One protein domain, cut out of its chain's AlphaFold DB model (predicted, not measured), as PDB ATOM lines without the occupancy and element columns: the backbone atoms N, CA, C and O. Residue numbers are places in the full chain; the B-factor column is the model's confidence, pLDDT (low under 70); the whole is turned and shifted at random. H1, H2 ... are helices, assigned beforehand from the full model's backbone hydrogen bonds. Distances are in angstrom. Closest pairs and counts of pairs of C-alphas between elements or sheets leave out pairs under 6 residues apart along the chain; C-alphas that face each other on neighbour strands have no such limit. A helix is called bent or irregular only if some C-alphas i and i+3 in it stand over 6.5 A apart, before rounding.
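What this domain is: This is residues 51 to 93 and 104 to 181 of the 185 residues of the protein "Peptidase M75, Imelysin" of Bacteroidetes bacterium OLB10 (UniProt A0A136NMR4). Four helices, H1, H2, H6 and H7, stand in a ring as a small bundle, each running opposite to its two neighbours, with H6 much shorter than the other three. Over the H6 and H7 side of this bundle, away from H1 and H2, lie the short crosswise helices H4 and H5 with their links, while the short H3 sits where H6 begins and H7 ends. The printed part has 121 residues with seven named helices, H1 to H7 in that order along the chain, and no named strand; the class is all helix. The whole is compact, with a radius of gyration of the C-alphas of 13.2 A, and rounded, with spans of 38 by 32 by 25 A.

How they stand to each other: The longest helix by residues is H2, residues 71 to 93; it is irregular, but only just, with C-alphas 90 and 93 lying 6.8 A apart. H2 touches H1, residues 51 to 67, at a shallow tilt of 21 degrees, opposite ways, a helical hairpin whose closest C-alphas are those of Lys 54 and Ser 84, 4.8 A apart. H2 also touches H6, residues 143 to 151, opposite ways at a shallow tilt of 23 degrees, with the C-alphas of Arg 78 and Leu 150 closest at 6.7 A. The hub is H7, residues 164 to 180, which touches five other helices. H7 touches H1 opposite ways at a shallow tilt of 16 degrees, the closest C-alphas being those of Tyr 59 and Ala 174, 5.1 A apart. H6 and H7 form the other helical hairpin, at a shallow tilt of 32 degrees, with the C-alphas of Ile 146 and Leu 170 closest at 6.1 A. H1 and H6 are apart, and so are H2 and H7. H5, residues 130 to 135, touches residues 172 to 176 of H7 alone, about perpendicular at 84 degrees; the closest C-alphas are those of Asp 130 and Asn 176, 6.7 A apart. H4, residues 115 to 123, only just touches H7, with 3 pairs of C-alphas within 8 A, the closest those of Leu 122 and Arg 165 at 6.5 A, at a steep tilt of 65 degrees. H3, residues 104 to 109, only just touches H6, with 3 such pairs, the closest the C-alphas of Ile 108 and Phe 143 at 5.8 A. H3 also only just touches H7, again with 3 pairs, the closest the C-alphas of Ile 108 and Leu 177 at 6.5 A. In H1, H3, H4, H5, H6 and H7 every O i to N i+4 pair is within hydrogen-bond range, and in H2 18 of 19 are.

Where its parts are: H2 measures 34.8 A from first to last C-alpha, from Ser 71 at (-34.488, 9.703, 45.858) to Gly 93. H1 begins at Leu 51, C-alpha at (-41.172, 23.419, 25.960), and measures 24.3 A. H7 measures 24.8 A and ends at Ser 180, C-alpha at (-31.862, 27.551, 24.028). H4 measures 12.2 A, H6 12.1 A, H5 8.6 A and H3 8.3 A.

The domain as a whole: The two C-alphas farthest apart are those of Gly 93 and Ser 125, 39.8 A. Residues 94 to 103 are cut out, and C-alphas 93 and 104 are 14.7 A apart across the cut. The link from H6 to H7, residues 152 to 163, is long. The mean pLDDT of the printed part is 96.4, and no printed residue is under 70.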
ATOM      1  N   LEU A  51     -42.564  23.865  25.862       96.75
ATOM      2  CA  LEU A  51     -41.172  23.419  25.960       96.75
ATOM      3  C   LEU A  51     -40.331  24.351  26.840       96.75
ATOM      4  O   LEU A  51     -39.621  23.875  27.731       96.75
ATOM      5  N   ASN A  52     -40.422  25.667  26.632       96.62
ATOM      6  CA  ASN A  52     -39.702  26.648  27.436       96.62
ATOM      7  C   ASN A  52     -40.120  26.573  28.916       96.62
ATOM      8  O   ASN A  52     -39.259  26.543  29.799       96.62
ATOM      9  N   GLU A  53     -41.419  26.485  29.213       97.81
ATOM     10  CA  GLU A  53     -41.912  26.314  30.587       97.81
ATOM     11  C   GLU A  53     -41.329  25.050  31.236       97.81
ATOM     12  O   GLU A  53     -40.730  25.112  32.315       97.81
ATOM     13  N   LYS A  54     -41.413  23.908  30.550       98.56
ATOM     14  CA  LYS A  54     -40.910  22.624  31.060       98.56
ATOM     15  C   LYS A  54     -39.395  22.600  31.230       98.56
ATOM     16  O   LYS A  54     -38.910  22.032  32.208       98.56
ATOM     17  N   ALA A  55     -38.641  23.259  30.355       98.19
ATOM     18  CA  ALA A  55     -37.196  23.412  30.515       98.19
ATOM     19  C   ALA A  55     -36.839  24.279  31.738       98.19
ATOM     20  O   ALA A  55     -35.883  23.979  32.458       98.19
ATOM     21  N   ASN A  56     -37.630  25.320  32.032       98.44
ATOM     22  CA  ASN A  56     -37.478  26.102  33.264       98.44
ATOM     23  C   ASN A  56     -37.789  25.263  34.514       98.44
ATOM     24  O   ASN A  56     -37.062  25.353  35.506       98.44
ATOM     25  N   LEU A  57     -38.828  24.426  34.466       98.75
ATOM     26  CA  LEU A  57     -39.147  23.504  35.557       98.75
ATOM     27  C   LEU A  57     -38.034  22.470  35.767       98.75
ATOM     28  O   LEU A  57     -37.623  22.263  36.907       98.75
ATOM     29  N   LEU A  58     -37.495  21.882  34.693       98.88
ATOM     30  CA  LEU A  58     -36.349  20.970  34.750       98.88
ATOM     31  C   LEU A  58     -35.125  21.632  35.394       98.88
ATOM     32  O   LEU A  58     -34.524  21.048  36.294       98.88
ATOM     33  N   TYR A  59     -34.785  22.859  34.987       98.75
ATOM     34  CA  TYR A  59     -33.702  23.633  35.599       98.75
ATOM     35  C   TYR A  59     -33.895  23.797  37.115       98.75
ATOM     36  O   TYR A  59     -32.986  23.496  37.888       98.75
ATOM     37  N   ASN A  60     -35.091  24.206  37.550       98.75
ATOM     38  CA  ASN A  60     -35.400  24.368  38.972       98.75
ATOM     39  C   ASN A  60     -35.356  23.031  39.731       98.75
ATOM     40  O   ASN A  60     -34.875  22.975  40.861       98.75
ATOM     41  N   GLY A  61     -35.835  21.946  39.113       98.81
ATOM     42  CA  GLY A  61     -35.769  20.600  39.681       98.81
ATOM     43  C   GLY A  61     -34.329  20.142  39.901       98.81
ATOM     44  O   GLY A  61     -33.995  19.671  40.987       98.81
ATOM     45  N   ILE A  62     -33.462  20.340  38.906       98.81
ATOM     46  CA  ILE A  62     -32.035  20.006  38.986       98.81
ATOM     47  C   ILE A  62     -31.323  20.836  40.060       98.81
ATOM     48  O   ILE A  62     -30.506  20.294  40.804       98.81
ATOM     49  N   ASP A  63     -31.640  22.128  40.181       98.56
ATOM     50  CA  ASP A  63     -31.076  22.976  41.237       98.56
ATOM     51  C   ASP A  63     -31.495  22.505  42.638       98.56
ATOM     52  O   ASP A  63     -30.665  22.435  43.553       98.56
ATOM     53  N   ALA A  64     -32.757  22.088  42.790       98.56
ATOM     54  CA  ALA A  64     -33.241  21.473  44.019       98.56
ATOM     55  C   ALA A  64     -32.486  20.167  44.319       98.56
ATOM     56  O   ALA A  64     -31.940  20.046  45.419       98.56
ATOM     57  N   LEU A  65     -32.383  19.254  43.340       98.75
ATOM     58  CA  LEU A  65     -31.668  17.974  43.457       98.75
ATOM     59  C   LEU A  65     -30.217  18.161  43.896       98.75
ATOM     60  O   LEU A  65     -29.759  17.462  44.797       98.75
ATOM     61  N   ALA A  66     -29.504  19.103  43.283       98.31
ATOM     62  CA  ALA A  66     -28.121  19.401  43.634       98.31
ATOM     63  C   ALA A  66     -27.983  19.971  45.056       98.31
ATOM     64  O   ALA A  66     -26.971  19.742  45.717       98.31
ATOM     65  N   SER A  67     -28.995  20.700  45.536       98.00
ATOM     66  CA  SER A  67     -29.003  21.301  46.873       98.00
ATOM     67  C   SER A  67     -29.375  20.305  47.977       98.00
ATOM     68  O   SER A  67     -28.881  20.423  49.097       98.00
ATOM     69  N   ASN A  68     -30.241  19.327  47.689       97.75
ATOM     70  CA  ASN A  68     -30.672  18.309  48.651       97.75
ATOM     71  C   ASN A  68     -30.888  16.926  47.993       97.75
ATOM     72  O   ASN A  68     -32.034  16.509  47.785       97.75
ATOM     73  N   PRO A  69     -29.809  16.174  47.701       98.19
ATOM     74  CA  PRO A  69     -29.897  14.934  46.935       98.19
ATOM     75  C   PRO A  69     -30.702  13.835  47.644       98.19
ATOM     76  O   PRO A  69     -30.195  13.094  48.487       98.19
ATOM     77  N   THR A  70     -31.965  13.673  47.254       98.50
ATOM     78  CA  THR A  70     -32.862  12.616  47.749       98.50
ATOM     79  C   THR A  70     -33.430  11.798  46.594       98.50
ATOM     80  O   THR A  70     -33.533  12.286  45.468       98.50
ATOM     81  N   SER A  71     -33.837  10.554  46.864       98.44
ATOM     82  CA  SER A  71     -34.488   9.703  45.858       98.44
ATOM     83  C   SER A  71     -35.738  10.364  45.266       98.44
ATOM     84  O   SER A  71     -35.932  10.322  44.055       98.44
ATOM     85  N   THR A  72     -36.537  11.036  46.100       98.50
ATOM     86  CA  THR A  72     -37.715  11.800  45.667       98.50
ATOM     87  C   THR A  72     -37.347  12.918  44.695       98.50
ATOM     88  O   THR A  72     -37.985  13.045  43.654       98.50
ATOM     89  N   GLN A  73     -36.309  13.710  44.988       98.56
ATOM     90  CA  GLN A  73     -35.892  14.782  44.080       98.56
ATOM     91  C   GLN A  73     -35.281  14.249  42.782       98.56
ATOM     92  O   GLN A  73     -35.487  14.847  41.726       98.56
ATOM     93  N   LEU A  74     -34.572  13.117  42.832       98.81
ATOM     94  CA  LEU A  74     -34.029  12.485  41.631       98.81
ATOM     95  C   LEU A  74     -35.157  12.009  40.711       98.81
ATOM     96  O   LEU A  74     -35.125  12.284  39.515       98.81
ATOM     97  N   GLU A  75     -36.182  11.358  41.266       98.75
ATOM     98  CA  GLU A  75     -37.338  10.922  40.480       98.75
ATOM     99  C   GLU A  75     -38.137  12.107  39.926       98.75
ATOM    100  O   GLU A  75     -38.551  12.097  38.768       98.75
ATOM    101  N   GLN A  76     -38.271  13.184  40.703       98.75
ATOM    102  CA  GLN A  76     -38.885  14.415  40.218       98.75
ATOM    103  C   GLN A  76     -38.101  15.024  39.043       98.75
ATOM    104  O   GLN A  76     -38.710  15.396  38.044       98.75
ATOM    105  N   CYS A  77     -36.766  15.078  39.108       98.75
ATOM    106  CA  CYS A  77     -35.942  15.558  37.991       98.75
ATOM    107  C   CYS A  77     -36.097  14.696  36.741       98.75
ATOM    108  O   CYS A  77     -36.186  15.224  35.636       98.75
ATOM    109  N   ARG A  78     -36.164  13.374  36.908       98.88
ATOM    110  CA  ARG A  78     -36.395  12.434  35.807       98.88
ATOM    111  C   ARG A  78     -37.742  12.658  35.137       98.88
ATOM    112  O   ARG A  78     -37.822  12.629  33.911       98.88
ATOM    113  N   GLN A  79     -38.792  12.900  35.919       98.88
ATOM    114  CA  GLN A  79     -40.104  13.221  35.367       98.88
ATOM    115  C   GLN A  79     -40.086  14.559  34.620       98.88
ATOM    116  O   GLN A  79     -40.538  14.619  33.483       98.88
ATOM    117  N   LEU A  80     -39.479  15.596  35.202       98.88
ATOM    118  CA  LEU A  80     -39.338  16.906  34.555       98.88
ATOM    119  C   LEU A  80     -38.526  16.834  33.255       98.88
ATOM    120  O   LEU A  80     -38.862  17.506  32.282       98.88
ATOM    121  N   TRP A  81     -37.489  15.993  33.217       98.88
ATOM    122  CA  TRP A  81     -36.723  15.742  31.999       98.88
ATOM    123  C   TRP A  81     -37.606  15.107  30.927       98.88
ATOM    124  O   TRP A  81     -37.637  15.599  29.805       98.88
ATOM    125  N   LYS A  82     -38.388  14.074  31.282       98.88
ATOM    126  CA  LYS A  82     -39.328  13.424  30.353       98.88
ATOM    127  C   LYS A  82     -40.382  14.397  29.838       98.88
ATOM    128  O   LYS A  82     -40.699  14.369  28.653       98.88
ATOM    129  N   ASP A  83     -40.918  15.250  30.707       98.75
ATOM    130  CA  ASP A  83     -41.933  16.232  30.329       98.75
ATOM    131  C   ASP A  83     -41.360  17.251  29.338       98.75
ATOM    132  O   ASP A  83     -41.974  17.499  28.298       98.75
ATOM    133  N   SER A  84     -40.163  17.784  29.615       98.44
ATOM    134  CA  SER A  84     -39.453  18.694  28.709       98.44
ATOM    135  C   SER A  84     -39.083  18.017  27.390       98.44
ATOM    136  O   SER A  84     -39.365  18.576  26.331       98.44
ATOM    137  N   ARG A  85     -38.548  16.789  27.424       98.38
ATOM    138  CA  ARG A  85     -38.197  16.043  26.209       98.38
ATOM    139  C   ARG A  85     -39.426  15.735  25.362       98.38
ATOM    140  O   ARG A  85     -39.373  15.899  24.153       98.38
ATOM    141  N   LYS A  86     -40.559  15.389  25.982       98.38
ATOM    142  CA  LYS A  86     -41.834  15.191  25.279       98.38
ATOM    143  C   LYS A  86     -42.281  16.447  24.526       98.38
ATOM    144  O   LYS A  86     -42.790  16.322  23.420       98.38
ATOM    145  N   ALA A  87     -42.118  17.633  25.116       96.75
ATOM    146  CA  ALA A  87     -42.454  18.883  24.433       96.75
ATOM    147  C   ALA A  87     -41.509  19.160  23.249       96.75
ATOM    148  O   ALA A  87     -41.972  19.594  22.198       96.75
ATOM    149  N   TRP A  88     -40.215  18.846  23.389       97.06
ATOM    150  CA  TRP A  88     -39.241  18.950  22.295       97.06
ATOM    151  C   TRP A  88     -39.572  17.980  21.150       97.06
ATOM    152  O   TRP A  88     -39.747  18.436  20.024       97.06
ATOM    153  N   GLU A  89     -39.812  16.699  21.446       97.50
ATOM    154  CA  GLU A  89     -40.239  15.675  20.470       97.50
ATOM    155  C   GLU A  89     -41.502  16.092  19.696       97.50
ATOM    156  O   GLU A  89     -41.624  15.893  18.490       97.50
ATOM    157  N   GLN A  90     -42.470  16.719  20.376       97.19
ATOM    158  CA  GLN A  90     -43.691  17.217  19.732       97.19
ATOM    159  C   GLN A  90     -43.430  18.368  18.750       97.19
ATOM    160  O   GLN A  90     -44.269  18.613  17.882       97.19
ATOM    161  N   SER A  91     -42.289  19.053  18.867       95.06
ATOM    162  CA  SER A  91     -41.882  20.133  17.965       95.06
ATOM    163  C   SER A  91     -41.151  19.657  16.709       95.06
ATOM    164  O   SER A  91     -41.055  20.399  15.730       95.06
ATOM    165  N   GLU A  92     -40.687  18.405  16.685       94.12
ATOM    166  CA  GLU A  92     -39.827  17.902  15.606       94.12
ATOM    167  C   GLU A  92     -40.548  17.801  14.247       94.12
ATOM    168  O   GLU A  92     -39.921  17.776  13.189       94.12
ATOM    169  N   GLY A  93     -41.886  17.844  14.243       94.06
ATOM    170  CA  GLY A  93     -42.688  17.952  13.019       94.06
ATOM    171  C   GLY A  93     -42.556  19.295  12.285       94.06
ATOM    172  O   GLY A  93     -43.067  19.428  11.172       94.06
ATOM    173  N   ILE A 104     -30.128  24.972  17.040       88.19
ATOM    174  CA  ILE A 104     -30.712  24.581  18.331       88.19
ATOM    175  C   ILE A 104     -30.841  23.068  18.416       88.19
ATOM    176  O   ILE A 104     -30.422  22.508  19.420       88.19
ATOM    177  N   ASP A 105     -31.359  22.438  17.362       90.50
ATOM    178  CA  ASP A 105     -31.587  20.992  17.282       90.50
ATOM    179  C   ASP A 105     -30.331  20.171  17.647       90.50
ATOM    180  O   ASP A 105     -30.306  19.581  18.731       90.50
ATOM    181  N   PRO A 106     -29.220  20.223  16.884       89.75
ATOM    182  CA  PRO A 106     -28.030  19.462  17.256       89.75
ATOM    183  C   PRO A 106     -27.464  19.900  18.612       89.75
ATOM    184  O   PRO A 106     -27.044  19.051  19.395       89.75
ATOM    185  N   ARG A 107     -27.523  21.189  18.969       90.69
ATOM    186  CA  ARG A 107     -27.030  21.668  20.269       90.69
ATOM    187  C   ARG A 107     -27.777  21.058  21.461       90.69
ATOM    188  O   ARG A 107     -27.187  20.946  22.536       90.69
ATOM    189  N   ILE A 108     -29.063  20.739  21.330       94.12
ATOM    190  CA  ILE A 108     -29.860  20.209  22.445       94.12
ATOM    191  C   ILE A 108     -30.134  18.712  22.338       94.12
ATOM    192  O   ILE A 108     -30.514  18.133  23.351       94.12
ATOM    193  N   ASP A 109     -29.937  18.096  21.173       95.69
ATOM    194  CA  ASP A 109     -30.424  16.742  20.896       95.69
ATOM    195  C   ASP A 109     -29.447  15.861  20.100       95.69
ATOM    196  O   ASP A 109     -29.830  14.859  19.500       95.69
ATOM    197  N   THR A 110     -28.152  16.193  20.100       95.50
ATOM    198  CA  THR A 110     -27.144  15.333  19.461       95.50
ATOM    199  C   THR A 110     -27.070  13.955  20.123       95.50
ATOM    200  O   THR A 110     -26.812  13.820  21.321       95.50
ATOM    201  N   TRP A 111     -27.200  12.921  19.291       92.81
ATOM    202  CA  TRP A 111     -27.048  11.512  19.641       92.81
ATOM    203  C   TRP A 111     -26.093  10.807  18.651       92.81
ATOM    204  O   TRP A 111     -26.166  11.084  17.451       92.81
ATOM    205  N   PRO A 112     -25.234   9.855  19.081       92.19
ATOM    206  CA  PRO A 112     -25.098   9.301  20.429       92.19
ATOM    207  C   PRO A 112     -24.323  10.204  21.392       92.19
ATOM    208  O   PRO A 112     -23.499  11.013  20.976       92.19
ATOM    209  N   VAL A 113     -24.540  10.003  22.696       86.12
ATOM    210  CA  VAL A 113     -23.699  10.612  23.738       86.12
ATOM    211  C   VAL A 113     -22.279  10.054  23.645       86.12
ATOM    212  O   VAL A 113     -22.081   8.837  23.655       86.12
ATOM    213  N   ASP A 114     -21.280  10.935  23.618       87.75
ATOM    214  CA  ASP A 114     -19.874  10.543  23.726       87.75
ATOM    215  C   ASP A 114     -19.472  10.395  25.202       87.75
ATOM    216  O   ASP A 114     -18.992  11.332  25.846       87.75
ATOM    217  N   TYR A 115     -19.672   9.194  25.749       86.44
ATOM    218  CA  TYR A 115     -19.369   8.895  27.151       86.44
ATOM    219  C   TYR A 115     -17.888   9.096  27.510       86.44
ATOM    220  O   TYR A 115     -17.586   9.537  28.616       86.44
ATOM    221  N   ASN A 116     -16.962   8.829  26.581       89.44
ATOM    222  CA  ASN A 116     -15.525   8.974  26.839       89.44
ATOM    223  C   ASN A 116     -15.137  10.451  26.963       89.44
ATOM    224  O   ASN A 116     -14.360  10.843  27.843       89.44
ATOM    225  N   SER A 117     -15.689  11.289  26.086       93.06
ATOM    226  CA  SER A 117     -15.474  12.731  26.150       93.06
ATOM    227  C   SER A 117     -16.204  13.353  27.343       93.06
ATOM    228  O   SER A 117     -15.652  14.241  27.992       93.06
ATOM    229  N   LEU A 118     -17.377  12.837  27.723       94.06
ATOM    230  CA  LEU A 118     -18.089  13.253  28.935       94.06
ATOM    231  C   LEU A 118     -17.266  12.953  30.199       94.06
ATOM    232  O   LEU A 118     -17.101  13.831  31.051       94.06
ATOM    233  N   ASP A 119     -16.671  11.763  30.298       92.94
ATOM    234  CA  ASP A 119     -15.747  11.421  31.386       92.94
ATOM    235  C   ASP A 119     -14.507  12.330  31.382       92.94
ATOM    236  O   ASP A 119     -14.029  12.745  32.441       92.94
ATOM    237  N   SER A 120     -14.004  12.707  30.205       95.62
ATOM    238  CA  SER A 120     -12.894  13.661  30.081       95.62
ATOM    239  C   SER A 120     -13.278  15.060  30.580       95.62
ATOM    240  O   SER A 120     -12.500  15.687  31.302       95.62
ATOM    241  N   VAL A 121     -14.494  15.531  30.279       96.88
ATOM    242  CA  VAL A 121     -15.046  16.789  30.810       96.88
ATOM    243  C   VAL A 121     -15.141  16.735  32.334       96.88
ATOM    244  O   VAL A 121     -14.665  17.655  33.009       96.88
ATOM    245  N   LEU A 122     -15.687  15.650  32.892       96.69
ATOM    246  CA  LEU A 122     -15.827  15.466  34.339       96.69
ATOM    247  C   LEU A 122     -14.474  15.388  35.065       96.69
ATOM    248  O   LEU A 122     -14.375  15.868  36.192       96.69
ATOM    249  N   ASN A 123     -13.434  14.848  34.425       97.12
ATOM    250  CA  ASN A 123     -12.076  14.772  34.977       97.12
ATOM    251  C   ASN A 123     -11.229  16.039  34.741       97.12
ATOM    252  O   ASN A 123     -10.112  16.139  35.253       97.12
ATOM    253  N   SER A 124     -11.731  17.012  33.976       96.62
ATOM    254  CA  SER A 124     -11.039  18.281  33.727       96.62
ATOM    255  C   SER A 124     -11.132  19.245  34.917       96.62
ATOM    256  O   SER A 124     -12.045  19.158  35.741       96.62
ATOM    257  N   SER A 125     -10.243  20.241  34.961       96.69
ATOM    258  CA  SER A 125     -10.289  21.361  35.915       96.69
ATOM    259  C   SER A 125     -11.101  22.569  35.424       96.69
ATOM    260  O   SER A 125     -11.033  23.637  36.031       96.69
ATOM    261  N   ALA A 126     -11.850  22.435  34.322       97.25
ATOM    262  CA  ALA A 126     -12.603  23.539  33.732       97.25
ATOM    263  C   ALA A 126     -13.685  24.084  34.679       97.25
ATOM    264  O   ALA A 126     -14.270  23.351  35.475       97.25
ATOM    265  N   ILE A 127     -14.003  25.370  34.575       97.88
ATOM    266  CA  ILE A 127     -15.170  25.936  35.257       97.88
ATOM    267  C   ILE A 127     -16.362  25.778  34.313       97.88
ATOM    268  O   ILE A 127     -16.301  26.222  33.171       97.88
ATOM    269  N   PHE A 128     -17.434  25.132  34.774       98.25
ATOM    270  CA  PHE A 128     -18.643  24.907  33.977       98.25
ATOM    271  C   PHE A 128     -19.543  26.147  33.971       98.25
ATOM    272  O   PHE A 128     -20.644  26.146  34.519       98.25
ATOM    273  N   ASP A 129     -19.039  27.228  33.381       97.25
ATOM    274  CA  ASP A 129     -19.818  28.425  33.091       97.25
ATOM    275  C   ASP A 129     -20.492  28.345  31.710       97.25
ATOM    276  O   ASP A 129     -20.320  27.394  30.947       97.25
ATOM    277  N   ASP A 130     -21.294  29.356  31.385       94.69
ATOM    278  CA  ASP A 130     -22.037  29.396  30.126       94.69
ATOM    279  C   ASP A 130     -21.126  29.400  28.890       94.69
ATOM    280  O   ASP A 130     -21.461  28.791  27.878       94.69
ATOM    281  N   ALA A 131     -19.968  30.064  28.966       97.00
ATOM    282  CA  ALA A 131     -19.029  30.134  27.852       97.00
ATOM    283  C   ALA A 131     -18.386  28.767  27.593       97.00
ATOM    284  O   ALA A 131     -18.267  28.357  26.439       97.00
ATOM    285  N   TYR A 132     -18.032  28.046  28.658       97.88
ATOM    286  CA  TYR A 132     -17.517  26.688  28.563       97.88
ATOM    287  C   TYR A 132     -18.560  25.725  27.992       97.88
ATOM    288  O   TYR A 132     -18.266  25.014  27.040       97.88
ATOM    289  N   ILE A 133     -19.796  25.719  28.509       97.56
ATOM    290  CA  ILE A 133     -20.829  24.810  27.982       97.56
ATOM    291  C   ILE A 133     -21.126  25.105  26.509       97.56
ATOM    292  O   ILE A 133     -21.277  24.178  25.720       97.56
ATOM    293  N   ASN A 134     -21.157  26.377  26.105       94.88
ATOM    294  CA  ASN A 134     -21.358  26.731  24.700       94.88
ATOM    295  C   ASN A 134     -20.193  26.295  23.794       94.88
ATOM    296  O   ASN A 134     -20.443  26.015  22.623       94.88
ATOM    297  N   SER A 135     -18.961  26.204  24.312       95.94
ATOM    298  CA  SER A 135     -17.785  25.784  23.537       95.94
ATOM    299  C   SER A 135     -17.596  24.268  23.435       95.94
ATOM    300  O   SER A 135     -16.785  23.821  22.624       95.94
ATOM    301  N   LEU A 136     -18.331  23.482  24.229       95.94
ATOM    302  CA  LEU A 136     -18.338  22.026  24.121       95.94
ATOM    303  C   LEU A 136     -18.874  21.566  22.764       95.94
ATOM    304  O   LEU A 136     -19.698  22.246  22.149       95.94
ATOM    305  N   ASP A 137     -18.454  20.372  22.354       95.12
ATOM    306  CA  ASP A 137     -19.109  19.630  21.278       95.12
ATOM    307  C   ASP A 137     -20.602  19.420  21.591       95.12
ATOM    308  O   ASP A 137     -20.999  19.317  22.758       95.12
ATOM    309  N   ASP A 138     -21.438  19.371  20.556       94.25
ATOM    310  CA  ASP A 138     -22.889  19.222  20.696       94.25
ATOM    311  C   ASP A 138     -23.279  17.895  21.375       94.25
ATOM    312  O   ASP A 138     -24.208  17.884  22.181       94.25
ATOM    313  N   ALA A 139     -22.497  16.819  21.211       94.94
ATOM    314  CA  ALA A 139     -22.713  15.544  21.910       94.94
ATOM    315  C   ALA A 139     -22.445  15.604  23.431       94.94
ATOM    316  O   ALA A 139     -22.728  14.650  24.161       94.94
ATOM    317  N   LEU A 140     -21.877  16.712  23.921       96.62
ATOM    318  CA  LEU A 140     -21.538  16.954  25.328       96.62
ATOM    319  C   LEU A 140     -22.464  17.990  25.979       96.62
ATOM    320  O   LEU A 140     -22.194  18.470  27.083       96.62
ATOM    321  N   LYS A 141     -23.571  18.355  25.336       95.69
ATOM    322  CA  LYS A 141     -24.609  19.207  25.925       95.69
ATOM    323  C   LYS A 141     -26.006  18.791  25.463       95.69
ATOM    324  O   LYS A 141     -26.162  17.854  24.693       95.69
ATOM    325  N   GLY A 142     -27.032  19.419  26.031       96.38
ATOM    326  CA  GLY A 142     -28.421  19.104  25.700       96.38
ATOM    327  C   GLY A 142     -29.039  17.960  26.510       96.38
ATOM    328  O   GLY A 142     -28.591  17.631  27.613       96.38
ATOM    329  N   PHE A 143     -30.121  17.394  25.980       98.25
ATOM    330  CA  PHE A 143     -30.984  16.426  26.647       98.25
ATOM    331  C   PHE A 143     -30.253  15.144  27.027       98.25
ATOM    332  O   PHE A 143     -30.405  14.696  28.165       98.25
ATOM    333  N   HIS A 144     -29.450  14.575  26.131       97.69
ATOM    334  CA  HIS A 144     -28.870  13.248  26.343       97.69
ATOM    335  C   HIS A 144     -27.718  13.213  27.365       97.69
ATOM    336  O   HIS A 144     -27.677  12.295  28.186       97.69
ATOM    337  N   PRO A 145     -26.825  14.216  27.451       97.62
ATOM    338  CA  PRO A 145     -25.893  14.310  28.577       97.62
ATOM    339  C   PRO A 145     -26.594  14.536  29.926       97.62
ATOM    340  O   PRO A 145     -26.174  13.968  30.935       97.62
ATOM    341  N   ILE A 146     -27.696  15.303  29.961       98.50
ATOM    342  CA  ILE A 146     -28.532  15.438  31.170       98.50
ATOM    343  C   ILE A 146     -29.155  14.085  31.541       98.50
ATOM    344  O   ILE A 146     -29.108  13.687  32.706       98.50
ATOM    345  N   GLU A 147     -29.696  13.356  30.564       98.31
ATOM    346  CA  GLU A 147     -30.244  12.008  30.739       98.31
ATOM    347  C   GLU A 147     -29.193  11.064  31.334       98.31
ATOM    348  O   GLU A 147     -29.400  10.462  32.390       98.31
ATOM    349  N   TYR A 148     -28.011  11.002  30.724       96.62
ATOM    350  CA  TYR A 148     -26.917  10.170  31.206       96.62
ATOM    351  C   TYR A 148     -26.552  10.479  32.664       96.62
ATOM    352  O   TYR A 148     -26.374   9.566  33.471       96.62
ATOM    353  N   LEU A 149     -26.495  11.756  33.051       97.75
ATOM    354  CA  LEU A 149     -26.197  12.142  34.432       97.75
ATOM    355  C   LEU A 149     -27.317  11.758  35.417       97.75
ATOM    356  O   LEU A 149     -27.011  11.422  36.560       97.75
ATOM    357  N   LEU A 150     -28.589  11.775  35.001       98.50
ATOM    358  CA  LEU A 150     -29.745  11.432  35.844       98.50
ATOM    359  C   LEU A 150     -29.979   9.918  35.986       98.50
ATOM    360  O   LEU A 150     -30.463   9.459  37.027       98.50
ATOM    361  N   TRP A 151     -29.661   9.135  34.959       98.12
ATOM    362  CA  TRP A 151     -29.929   7.691  34.907       98.12
ATOM    363  C   TRP A 151     -28.674   6.825  35.048       98.12
ATOM    364  O   TRP A 151     -28.762   5.697  35.541       98.12
ATOM    365  N   GLY A 152     -27.504   7.358  34.700       94.75
ATOM    366  CA  GLY A 152     -26.255   6.609  34.577       94.75
ATOM    367  C   GLY A 152     -26.294   5.590  33.436       94.75
ATOM    368  O   GLY A 152     -27.338   5.320  32.848       94.75
ATOM    369  N   ASN A 153     -25.151   4.956  33.168       89.81
ATOM    370  CA  ASN A 153     -24.984   4.010  32.056       89.81
ATOM    371  C   ASN A 153     -25.995   2.844  32.046       89.81
ATOM    372  O   ASN A 153     -26.342   2.329  30.991       89.81
ATOM    373  N   ASN A 154     -26.466   2.422  33.224       91.38
ATOM    374  CA  ASN A 154     -27.357   1.267  33.368       91.38
ATOM    375  C   ASN A 154     -28.812   1.657  33.679       91.38
ATOM    376  O   ASN A 154     -29.632   0.779  33.937       91.38
ATOM    377  N   GLY A 155     -29.142   2.952  33.728       95.44
ATOM    378  CA  GLY A 155     -30.493   3.414  34.067       95.44
ATOM    379  C   GLY A 155     -30.857   3.364  35.555       95.44
ATOM    380  O   GLY A 155     -31.968   3.738  35.927       95.44
ATOM    381  N   THR A 156     -29.951   2.900  36.420       96.81
ATOM    382  CA  THR A 156     -30.228   2.607  37.837       96.81
ATOM    383  C   THR A 156     -29.539   3.550  38.819       96.81
ATOM    384  O   THR A 156     -29.531   3.256  40.013       96.81
ATOM    385  N   LYS A 157     -28.947   4.660  38.353       97.38
ATOM    386  CA  LYS A 157     -28.181   5.579  39.209       97.38
ATOM    387  C   LYS A 157     -29.022   6.070  40.392       97.38
ATOM    388  O   LYS A 157     -30.193   6.427  40.249       97.38
ATOM    389  N   THR A 158     -28.411   6.117  41.562       98.31
ATOM    390  CA  THR A 158     -28.973   6.635  42.811       98.31
ATOM    391  C   THR A 158     -28.292   7.945  43.205       98.31
ATOM    392  O   THR A 158     -27.241   8.302  42.672       98.31
ATOM    393  N   THR A 159     -28.855   8.680  44.168       97.56
ATOM    394  CA  THR A 159     -28.250   9.942  44.631       97.56
ATOM    395  C   THR A 159     -26.876   9.758  45.277       97.56
ATOM    396  O   THR A 159     -26.055  10.667  45.212       97.56
ATOM    397  N   ALA A 160     -26.590   8.575  45.833       97.75
ATOM    398  CA  ALA A 160     -25.289   8.241  46.416       97.75
ATOM    399  C   ALA A 160     -24.157   8.134  45.374       97.75
ATOM    400  O   ALA A 160     -22.986   8.195  45.734       97.75
ATOM    401  N   GLU A 161     -24.498   7.980  44.093       97.81
ATOM    402  CA  GLU A 161     -23.542   7.841  42.990       97.81
ATOM    403  C   GLU A 161     -23.221   9.174  42.298       97.81
ATOM    404  O   GLU A 161     -22.484   9.191  41.309       97.81
ATOM    405  N   PHE A 162     -23.800  10.291  42.750       98.06
ATOM    406  CA  PHE A 162     -23.449  11.611  42.232       98.06
ATOM    407  C   PHE A 162     -22.177  12.133  42.887       98.06
ATOM    408  O   PHE A 162     -22.021  12.104  44.107       98.06
ATOM    409  N   THR A 163     -21.291  12.690  42.069       97.81
ATOM    410  CA  THR A 163     -20.170  13.496  42.556       97.81
ATOM    411  C   THR A 163     -20.552  14.981  42.562       97.81
ATOM    412  O   THR A 163     -21.400  15.395  41.766       97.81
ATOM    413  N   PRO A 164     -19.903  15.828  43.388       97.88
ATOM    414  CA  PRO A 164     -20.092  17.280  43.314       97.88
ATOM    415  C   PRO A 164     -19.880  17.824  41.895       97.88
ATOM    416  O   PRO A 164     -20.664  18.629  41.404       97.88
ATOM    417  N   ARG A 165     -18.881  17.281  41.192       98.19
ATOM    418  CA  ARG A 165     -18.552  17.640  39.811       98.19
ATOM    419  C   ARG A 165     -19.663  17.301  38.814       98.19
ATOM    420  O   ARG A 165     -19.924  18.077  37.899       98.19
ATOM    421  N   GLN A 166     -20.346  16.171  38.998       98.19
ATOM    422  CA  GLN A 166     -21.521  15.823  38.195       98.19
ATOM    423  C   GLN A 166     -22.682  16.785  38.453       98.19
ATOM    424  O   GLN A 166     -23.364  17.150  37.502       98.19
ATOM    425  N   PHE A 167     -22.889  17.240  39.694       98.56
ATOM    426  CA  PHE A 167     -23.901  18.262  39.979       98.56
ATOM    427  C   PHE A 167     -23.560  19.621  39.364       98.56
ATOM    428  O   PHE A 167     -24.453  20.266  38.818       98.56
ATOM    429  N   GLU A 168     -22.293  20.044  39.397       98.56
ATOM    430  CA  GLU A 168     -21.846  21.261  38.705       98.56
ATOM    431  C   GLU A 168     -22.183  21.196  37.213       98.56
ATOM    432  O   GLU A 168     -22.794  22.119  36.671       98.56
ATOM    433  N   TYR A 169     -21.841  20.081  36.561       98.56
ATOM    434  CA  TYR A 169     -22.079  19.923  35.133       98.56
ATOM    435  C   TYR A 169     -23.569  19.839  34.809       98.56
ATOM    436  O   TYR A 169     -24.050  20.552  33.933       98.56
ATOM    437  N   LEU A 170     -24.323  19.034  35.565       98.56
ATOM    438  CA  LEU A 170     -25.766  18.876  35.400       98.56
ATOM    439  C   LEU A 170     -26.499  20.221  35.509       98.56
ATOM    440  O   LEU A 170     -27.366  20.521  34.688       98.56
ATOM    441  N   LYS A 171     -26.121  21.061  36.482       98.69
ATOM    442  CA  LYS A 171     -26.667  22.418  36.634       98.69
ATOM    443  C   LYS A 171     -26.323  23.315  35.448       98.69
ATOM    444  O   LYS A 171     -27.197  24.032  34.960       98.69
ATOM    445  N   ALA A 172     -25.077  23.276  34.982       98.50
ATOM    446  CA  ALA A 172     -24.628  24.081  33.850       98.50
ATOM    447  C   ALA A 172     -25.337  23.680  32.542       98.50
ATOM    448  O   ALA A 172     -25.796  24.545  31.796       98.50
ATOM    449  N   LEU A 173     -25.518  22.375  32.311       98.31
ATOM    450  CA  LEU A 173     -26.280  21.838  31.183       98.31
ATOM    451  C   LEU A 173     -27.749  22.266  31.224       98.31
ATOM    452  O   LEU A 173     -28.266  22.759  30.227       98.31
ATOM    453  N   ALA A 174     -28.410  22.143  32.379       98.38
ATOM    454  CA  ALA A 174     -29.804  22.555  32.530       98.38
ATOM    455  C   ALA A 174     -29.992  24.063  32.303       98.38
ATOM    456  O   ALA A 174     -30.956  24.488  31.664       98.38
ATOM    457  N   ALA A 175     -29.051  24.880  32.787       97.88
ATOM    458  CA  ALA A 175     -29.048  26.318  32.544       97.88
ATOM    459  C   ALA A 175     -28.878  26.645  31.051       97.88
ATOM    460  O   ALA A 175     -29.570  27.527  30.538       97.88
ATOM    461  N   ASN A 176     -27.985  25.935  30.355       96.56
ATOM    462  CA  ASN A 176     -27.749  26.121  28.927       96.56
ATOM    463  C   ASN A 176     -28.954  25.687  28.079       96.56
ATOM    464  O   ASN A 176     -29.385  26.450  27.216       96.56
ATOM    465  N   LEU A 177     -29.538  24.520  28.375       96.69
ATOM    466  CA  LEU A 177     -30.720  23.984  27.695       96.69
ATOM    467  C   LEU A 177     -31.900  24.959  27.779       96.69
ATOM    468  O   LEU A 177     -32.491  25.319  26.769       96.69
ATOM    469  N   LYS A 178     -32.196  25.458  28.982       95.25
ATOM    470  CA  LYS A 178     -33.263  26.438  29.216       95.25
ATOM    471  C   LYS A 178     -33.087  27.718  28.388       95.25
ATOM    472  O   LYS A 178     -34.062  28.272  27.888       95.25
ATOM    473  N   LYS A 179     -31.847  28.199  28.238       93.50
ATOM    474  CA  LYS A 179     -31.545  29.381  27.414       93.50
ATOM    475  C   LYS A 179     -31.791  29.131  25.927       93.50
ATOM    476  O   LYS A 179     -32.170  30.072  25.243       93.50
ATOM    477  N   SER A 180     -31.617  27.900  25.438       90.31
ATOM    478  CA  SER A 180     -31.862  27.551  24.028       90.31
ATOM    479  C   SER A 180     -33.308  27.787  23.587       90.31
ATOM    480  O   SER A 180     -33.549  27.941  22.398       90.31
ATOM    481  N   PHE A 181     -34.255  27.848  24.527       89.56
ATOM    482  CA  PHE A 181     -35.677  28.066  24.240       89.56
ATOM    483  C   PHE A 181     -36.147  29.499  24.506       89.56
ATOM    484  O   PHE A 181     -37.314  29.822  24.304       89.56
TER     485      PHE A 181